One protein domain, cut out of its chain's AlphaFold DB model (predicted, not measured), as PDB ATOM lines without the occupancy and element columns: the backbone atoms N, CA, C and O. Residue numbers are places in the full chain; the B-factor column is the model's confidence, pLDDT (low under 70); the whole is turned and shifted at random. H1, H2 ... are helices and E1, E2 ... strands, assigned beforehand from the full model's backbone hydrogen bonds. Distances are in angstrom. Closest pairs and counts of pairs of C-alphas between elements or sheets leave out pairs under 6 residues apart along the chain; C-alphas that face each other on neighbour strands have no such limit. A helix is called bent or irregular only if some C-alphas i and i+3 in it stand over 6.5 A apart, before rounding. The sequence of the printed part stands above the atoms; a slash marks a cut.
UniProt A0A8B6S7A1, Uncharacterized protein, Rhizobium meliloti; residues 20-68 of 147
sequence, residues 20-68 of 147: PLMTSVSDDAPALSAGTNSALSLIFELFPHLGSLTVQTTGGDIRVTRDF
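Overview. This is residues 20 to 68 of the 147 residues of an uncharacterized protein of Rhizobium meliloti (UniProt A0A8B6S7A1). A small antiparallel sheet of three strands, E1, E3 and E2 side by side, is covered on one face by a single helix, H1, which crosses slantwise over E3; the other face is bare. The closest approaches of H1 to the sheet are at Pro 20 of E1 and Arg 66 of E3, while E2 and E3 form a hairpin with its turn at residues 58 and 59. The printed part has 49 residues, with one named helix and three named strands in the order E1, H1, E2, E3 along the chain, and the class is mixed, helices and strands. It is compact, with a radius of gyration of the C-alphas of 10.6 A, and the C-alphas span 29 by 20 by 17 A.

Along the chain. The inner strand of the sheet is E3, residues 60 to 67, the longest strand with 8 residues and 21.0 A from first to last C-alpha; it ends at C-alpha 67, at (51.768, -39.511, -85.328). E2 is residues 52 to 57, 16.2 A long from first to last C-alpha. E1 is residues 20 to 24, 13.0 A long, and begins at C-alpha 20, at (47.361, -38.648, -81.596). The helix H1 is residues 34 to 46, 18.6 A from first to last C-alpha, and begins at C-alpha 34, at (37.907, -41.592, -76.803). H1 is not bent.

Arrangement. The sheet runs E1, E3, E2, with E1 and E2 as its edge strands, and it is only just strongly twisted, its C-alphas lying up to 4.1 A off the best plane through them. E1 and E3 are antiparallel, with 148 degrees between their directions. The C-alphas of Met 22 and Val 64 face each other at 4.6 A, and N 21 and O 65 are within hydrogen-bond range at 2.8 A, as are N 65 and O 21 at 2.9 A. E2 and E3 are an antiparallel hairpin, with 152 degrees between their directions. In it N 55 and O 62 are within hydrogen-bond range at 2.8 A, and so are N 57 and O 60 at 3.1 A. H1 is on the sheet at a height over the sheet of 9.8 A; H1 and the sheet E1, E3, E2 are two layers, a helix on one face of a sheet. H1 lies over E3, but only just over E3 alone, for 4 of its C-alphas fall on E3 and 2 each on E1 and E2. On the local plane H1 and E3 stand at 56 degrees, slantwise to the strands. The closest C-alphas of E1 and H1 are those of Pro 20 and Ser 41, 6.4 A apart. The closest C-alphas of H1 and E3 are those of Phe 44 and Arg 66, 7.8 A apart. H1 and E2 are near each other, with 5 pairs of C-alphas within 10 A. E1, H1 and E2 make a split strand-helix-strand unit, two strands that run the same way with a helix between them along the chain and E3 between them in the sheet; its crossover is left-handed. In H1 every O i to N i+4 pair is within hydrogen-bond range.

Size, cuts and confidence. The outline is only just rounded, and the two C-alphas farthest apart are those of Asp 27 and Leu 46, at 30.0 A. The printed part runs from residue 20 to residue 68 with no cut, and its first and last C-alphas are 8.8 A apart. The links from H1 to E2 and from E2 to E3 are tight, that from E1 to H1, of 9 residues, is short, and there is no long link. The mean pLDDT of the printed part is 71.2, and the residues under 70 are 23 to 30, 35, 50 to 51, 59 to 61 and 68.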
ATOM      1  N   PRO A  20      46.669 -39.011 -82.829       72.31
ATOM      2  CA  PRO A  20      47.361 -38.648 -81.596       72.31
ATOM      3  C   PRO A  20      48.178 -39.834 -81.070       72.31
ATOM      4  O   PRO A  20      47.622 -40.891 -80.779       72.31
ATOM      5  N   LEU A  21      49.482 -39.642 -80.906       74.94
ATOM      6  CA  LEU A  21      50.361 -40.566 -80.197       74.94
ATOM      7  C   LEU A  21      50.586 -40.054 -78.785       74.94
ATOM      8  O   LEU A  21      50.909 -38.884 -78.593       74.94
ATOM      9  N   MET A  22      50.412 -40.940 -77.812       73.69
ATOM     10  CA  MET A  22      50.511 -40.631 -76.392       73.69
ATOM     11  C   MET A  22      51.706 -41.360 -75.805       73.69
ATOM     12  O   MET A  22      51.807 -42.579 -75.902       73.69
ATOM     13  N   THR A  23      52.607 -40.603 -75.195       65.62
ATOM     14  CA  THR A  23      53.781 -41.121 -74.499       65.62
ATOM     15  C   THR A  23      53.789 -40.546 -73.091       65.62
ATOM     16  O   THR A  23      53.814 -39.324 -72.931       65.62
ATOM     17  N   SER A  24      53.765 -41.412 -72.082       60.66
ATOM     18  CA  SER A  24      53.974 -41.046 -70.680       60.66
ATOM     19  C   SER A  24      55.331 -41.568 -70.212       60.66
ATOM     20  O   SER A  24      55.795 -42.597 -70.698       60.66
ATOM     21  N   VAL A  25      55.958 -40.853 -69.278       54.38
ATOM     22  CA  VAL A  25      57.149 -41.329 -68.543       54.38
ATOM     23  C   VAL A  25      56.744 -42.132 -67.295       54.38
ATOM     24  O   VAL A  25      57.545 -42.894 -66.769       54.38
ATOM     25  N   SER A  26      55.501 -41.971 -66.835       52.75
ATOM     26  CA  SER A  26      54.908 -42.703 -65.714       52.75
ATOM     27  C   SER A  26      54.072 -43.876 -66.226       52.75
ATOM     28  O   SER A  26      53.169 -43.662 -67.043       52.75
ATOM     29  N   ASP A  27      54.340 -45.080 -65.717       59.66
ATOM     30  CA  ASP A  27      53.541 -46.285 -65.986       59.66
ATOM     31  C   ASP A  27      52.116 -46.183 -65.404       59.66
ATOM     32  O   ASP A  27      51.205 -46.860 -65.875       59.66
ATOM     33  N   ASP A  28      51.900 -45.282 -64.437       60.88
ATOM     34  CA  ASP A  28      50.603 -45.033 -63.792       60.88
ATOM     35  C   ASP A  28      49.738 -43.996 -64.531       60.88
ATOM     36  O   ASP A  28      48.660 -43.613 -64.060       60.88
ATOM     37  N   ALA A  29      50.187 -43.500 -65.688       62.06
ATOM     38  CA  ALA A  29      49.406 -42.531 -66.440       62.06
ATOM     39  C   ALA A  29      48.114 -43.169 -66.990       62.06
ATOM     40  O   ALA A  29      48.161 -44.188 -67.684       62.06
ATOM     41  N   PRO A  30      46.941 -42.569 -66.723       68.31
ATOM     42  CA  PRO A  30      45.666 -43.143 -67.110       68.31
ATOM     43  C   PRO A  30      45.475 -43.094 -68.628       68.31
ATOM     44  O   PRO A  30      45.805 -42.108 -69.291       68.31
ATOM     45  N   ALA A  31      44.851 -44.135 -69.180       71.75
ATOM     46  CA  ALA A  31      44.408 -44.115 -70.567       71.75
ATOM     47  C   ALA A  31      43.367 -43.000 -70.774       71.75
ATOM     48  O   ALA A  31      42.360 -42.924 -70.064       71.75
ATOM     49  N   LEU A  32      43.598 -42.135 -71.763       74.81
ATOM     50  CA  LEU A  32      42.668 -41.060 -72.093       74.81
ATOM     51  C   LEU A  32      41.432 -41.607 -72.820       74.81
ATOM     52  O   LEU A  32      41.511 -42.517 -73.648       74.81
ATOM     53  N   SER A  33      40.268 -41.031 -72.514       77.19
ATOM     54  CA  SER A  33      39.000 -41.444 -73.119       77.19
ATOM     55  C   SER A  33      38.953 -41.140 -74.623       77.19
ATOM     56  O   SER A  33      39.587 -40.202 -75.107       77.19
ATOM     57  N   ALA A  34      38.115 -41.862 -75.374       71.19
ATOM     58  CA  ALA A  34      37.907 -41.592 -76.803       71.19
ATOM     59  C   ALA A  34      37.411 -40.155 -77.080       71.19
ATOM     60  O   ALA A  34      37.790 -39.547 -78.086       71.19
ATOM     61  N   GLY A  35      36.602 -39.590 -76.173       69.06
ATOM     62  CA  GLY A  35      36.158 -38.196 -76.247       69.06
ATOM     63  C   GLY A  35      37.315 -37.210 -76.067       69.06
ATOM     64  O   GLY A  35      37.451 -36.272 -76.850       69.06
ATOM     65  N   THR A  36      38.204 -37.476 -75.106       74.38
ATOM     66  CA  THR A  36      39.438 -36.705 -74.901       74.38
ATOM     67  C   THR A  36      40.340 -36.775 -76.136       74.38
ATOM     68  O   THR A  36      40.773 -35.741 -76.631       74.38
ATOM     69  N   ASN A  37      40.554 -37.963 -76.708       74.12
ATOM     70  CA  ASN A  37      41.391 -38.152 -77.902       74.12
ATOM     71  C   ASN A  37      40.842 -37.398 -79.122       74.12
ATOM     72  O   ASN A  37      41.603 -36.822 -79.904       74.12
ATOM     73  N   SER A  38      39.515 -37.357 -79.259       75.06
ATOM     74  CA  SER A  38      38.837 -36.597 -80.315       75.06
ATOM     75  C   SER A  38      39.035 -35.089 -80.131       75.06
ATOM     76  O   SER A  38      39.381 -34.394 -81.083       75.06
ATOM     77  N   ALA A  39      38.894 -34.582 -78.900       79.25
ATOM     78  CA  ALA A  39      39.131 -33.172 -78.589       79.25
ATOM     79  C   ALA A  39      40.594 -32.762 -78.830       79.25
ATOM     80  O   ALA A  39      40.854 -31.722 -79.432       79.25
ATOM     81  N   LEU A  40      41.552 -33.602 -78.431       80.12
ATOM     82  CA  LEU A  40      42.977 -33.381 -78.691       80.12
ATOM     83  C   LEU A  40      43.294 -33.361 -80.190       80.12
ATOM     84  O   LEU A  40      44.091 -32.536 -80.638       80.12
ATOM     85  N   SER A  41      42.638 -34.217 -80.978       77.25
ATOM     86  CA  SER A  41      42.777 -34.198 -82.438       77.25
ATOM     87  C   SER A  41      42.290 -32.868 -83.025       77.25
ATOM     88  O   SER A  41      42.994 -32.237 -83.809       77.25
ATOM     89  N   LEU A  42      41.129 -32.383 -82.578       78.06
ATOM     90  CA  LEU A  42      40.588 -31.093 -83.016       78.06
ATOM     91  C   LEU A  42      41.486 -29.914 -82.618       78.06
ATOM     92  O   LEU A  42      41.668 -28.994 -83.411       78.06
ATOM     93  N   ILE A  43      42.097 -29.937 -81.429       72.19
ATOM     94  CA  ILE A  43      43.066 -28.908 -81.013       72.19
ATOM     95  C   ILE A  43      44.244 -28.863 -81.991       72.19
ATOM     96  O   ILE A  43      44.634 -27.791 -82.445       72.19
ATOM     97  N   PHE A  44      44.785 -30.018 -82.371       76.44
ATOM     98  CA  PHE A  44      45.835 -30.079 -83.380       76.44
ATOM     99  C   PHE A  44      45.357 -29.608 -84.765       76.44
ATOM    100  O   PHE A  44      46.148 -28.997 -85.474       76.44
ATOM    101  N   GLU A  45      44.112 -29.843 -85.172       79.81
ATOM    102  CA  GLU A  45      43.590 -29.290 -86.434       79.81
ATOM    103  C   GLU A  45      43.482 -27.759 -86.398       79.81
ATOM    104  O   GLU A  45      43.858 -27.092 -87.361       79.81
ATOM    105  N   LEU A  46      43.018 -27.199 -85.278       76.62
ATOM    106  CA  LEU A  46      42.868 -25.754 -85.093       76.62
ATOM    107  C   LEU A  46      44.216 -25.032 -84.962       76.62
ATOM    108  O   LEU A  46      44.342 -23.879 -85.369       76.62
ATOM    109  N   PHE A  47      45.233 -25.712 -84.430       73.19
ATOM    110  CA  PHE A  47      46.573 -25.167 -84.224       73.19
ATOM    111  C   PHE A  47      47.624 -25.984 -84.997       73.19
ATOM    112  O   PHE A  47      48.390 -26.755 -84.407       73.19
ATOM    113  N   PRO A  48      47.724 -25.816 -86.333       72.56
ATOM    114  CA  PRO A  48      48.607 -26.616 -87.186       72.56
ATOM    115  C   PRO A  48      50.096 -26.493 -86.822       72.56
ATOM    116  O   PRO A  48      50.859 -27.421 -87.073       72.56
ATOM    117  N   HIS A  49      50.501 -25.409 -86.161       71.62
ATOM    118  CA  HIS A  49      51.871 -25.170 -85.697       71.62
ATOM    119  C   HIS A  49      52.242 -25.902 -84.392       71.62
ATOM    120  O   HIS A  49      53.421 -25.962 -84.052       71.62
ATOM    121  N   LEU A  50      51.284 -26.474 -83.650       66.81
ATOM    122  CA  LEU A  50      51.594 -27.257 -82.450       66.81
ATOM    123  C   LEU A  50      52.204 -28.612 -82.834       66.81
ATOM    124  O   LEU A  50      51.532 -29.462 -83.418       66.81
ATOM    125  N   GLY A  51      53.473 -28.827 -82.474       65.00
ATOM    126  CA  GLY A  51      54.161 -30.114 -82.651       65.00
ATOM    127  C   GLY A  51      53.852 -31.142 -81.555       65.00
ATOM    128  O   GLY A  51      53.868 -32.346 -81.805       65.00
ATOM    129  N   SER A  52      53.541 -30.681 -80.340       74.81
ATOM    130  CA  SER A  52      53.150 -31.524 -79.207       74.81
ATOM    131  C   SER A  52      52.360 -30.729 -78.172       74.81
ATOM    132  O   SER A  52      52.523 -29.514 -78.086       74.81
ATOM    133  N   LEU A  53      51.580 -31.419 -77.347       73.88
ATOM    134  CA  LEU A  53      50.915 -30.873 -76.164       73.88
ATOM    135  C   LEU A  53      51.113 -31.821 -74.978       73.88
ATOM    136  O   LEU A  53      51.308 -33.020 -75.171       73.88
ATOM    137  N   THR A  54      51.060 -31.293 -73.761       76.06
ATOM    138  CA  THR A  54      51.143 -32.093 -72.534       76.06
ATOM    139  C   THR A  54      49.788 -32.082 -71.843       76.06
ATOM    140  O   THR A  54      49.223 -31.015 -71.605       76.06
ATOM    141  N   VAL A  55      49.266 -33.263 -71.528       75.31
ATOM    142  CA  VAL A  55      48.065 -33.452 -70.711       75.31
ATOM    143  C   VAL A  55      48.516 -33.859 -69.317       75.31
ATOM    144  O   VAL A  55      49.078 -34.937 -69.139       75.31
ATOM    145  N   GLN A  56      48.277 -32.999 -68.335       75.56
ATOM    146  CA  GLN A  56      48.594 -33.287 -66.938       75.56
ATOM    147  C   GLN A  56      47.483 -34.144 -66.335       75.56
ATOM    148  O   GLN A  56      46.303 -33.798 -66.436       75.56
ATOM    149  N   THR A  57      47.844 -35.267 -65.722       73.38
ATOM    150  CA  THR A  57      46.894 -36.165 -65.056       73.38
ATOM    151  C   THR A  57      47.339 -36.449 -63.627       73.38
ATOM    152  O   THR A  57      48.492 -36.230 -63.263       73.38
ATOM    153  N   THR A  58      46.440 -36.997 -62.809       73.38
ATOM    154  CA  THR A  58      46.771 -37.433 -61.444       73.38
ATOM    155  C   THR A  58      47.788 -38.578 -61.400       73.38
ATOM    156  O   THR A  58      48.408 -38.775 -60.362       73.38
ATOM    157  N   GLY A  59      47.960 -39.321 -62.501       68.25
ATOM    158  CA  GLY A  59      48.942 -40.406 -62.648       68.25
ATOM    159  C   GLY A  59      50.239 -39.985 -63.351       68.25
ATOM    160  O   GLY A  59      51.086 -40.829 -63.642       68.25
ATOM    161  N   GLY A  60      50.397 -38.689 -63.645       69.00
ATOM    162  CA  GLY A  60      51.556 -38.126 -64.336       69.00
ATOM    163  C   GLY A  60      51.217 -37.440 -65.659       69.00
ATOM    164  O   GLY A  60      50.065 -37.391 -66.101       69.00
ATOM    165  N   ASP A  61      52.243 -36.887 -66.293       69.38
ATOM    166  CA  ASP A  61      52.102 -36.110 -67.520       69.38
ATOM    167  C   ASP A  61      52.131 -37.009 -68.760       69.38
ATOM    168  O   ASP A  61      53.057 -37.796 -68.971       69.38
ATOM    169  N   ILE A  62      51.133 -36.839 -69.625       72.00
ATOM    170  CA  ILE A  62      51.034 -37.523 -70.913       72.00
ATOM    171  C   ILE A  62      51.419 -36.533 -72.002       72.00
ATOM    172  O   ILE A  62      50.713 -35.555 -72.261       72.00
ATOM    173  N   ARG A  63      52.527 -36.797 -72.694       71.75
ATOM    174  CA  ARG A  63      52.887 -36.047 -73.895       71.75
ATOM    175  C   ARG A  63      52.112 -36.603 -75.083       71.75
ATOM    176  O   ARG A  63      52.184 -37.794 -75.373       71.75
ATOM    177  N   VAL A  64      51.396 -35.732 -75.782       73.56
ATOM    178  CA  VAL A  64      50.614 -36.065 -76.971       73.56
ATOM    179  C   VAL A  64      51.235 -35.384 -78.186       73.56
ATOM    180  O   VAL A  64      51.467 -34.174 -78.187       73.56
ATOM    181  N   THR A  65      51.515 -36.153 -79.231       73.94
ATOM    182  CA  THR A  65      52.111 -35.681 -80.489       73.94
ATOM    183  C   THR A  65      51.274 -36.128 -81.679       73.94
ATOM    184  O   THR A  65      50.527 -37.099 -81.580       73.94
ATOM    185  N   ARG A  66      51.421 -35.474 -82.835       74.06
ATOM    186  CA  ARG A  66      50.877 -36.021 -84.086       74.06
ATOM    187  C   ARG A  66      51.748 -37.180 -84.557       74.06
ATOM    188  O   ARG A  66      52.929 -36.985 -84.840       74.06
ATOM    189  N   ASP A  67      51.167 -38.365 -84.659       70.31
ATOM    190  CA  ASP A  67      51.768 -39.511 -85.328       70.31
ATOM    191  C   ASP A  67      51.249 -39.599 -86.756       70.31
ATOM    192  O   ASP A  67      50.097 -39.943 -87.015       70.31
ATOM    193  N   PHE A  68      52.125 -39.247 -87.685       63.38
ATOM    194  CA  PHE A  68      51.930 -39.487 -89.100       63.38
ATOM    195  C   PHE A  68      52.349 -40.932 -89.345       63.38
ATOM    196  O   PHE A  68      53.543 -41.207 -89.483       63.38
TER     197      PHE A  68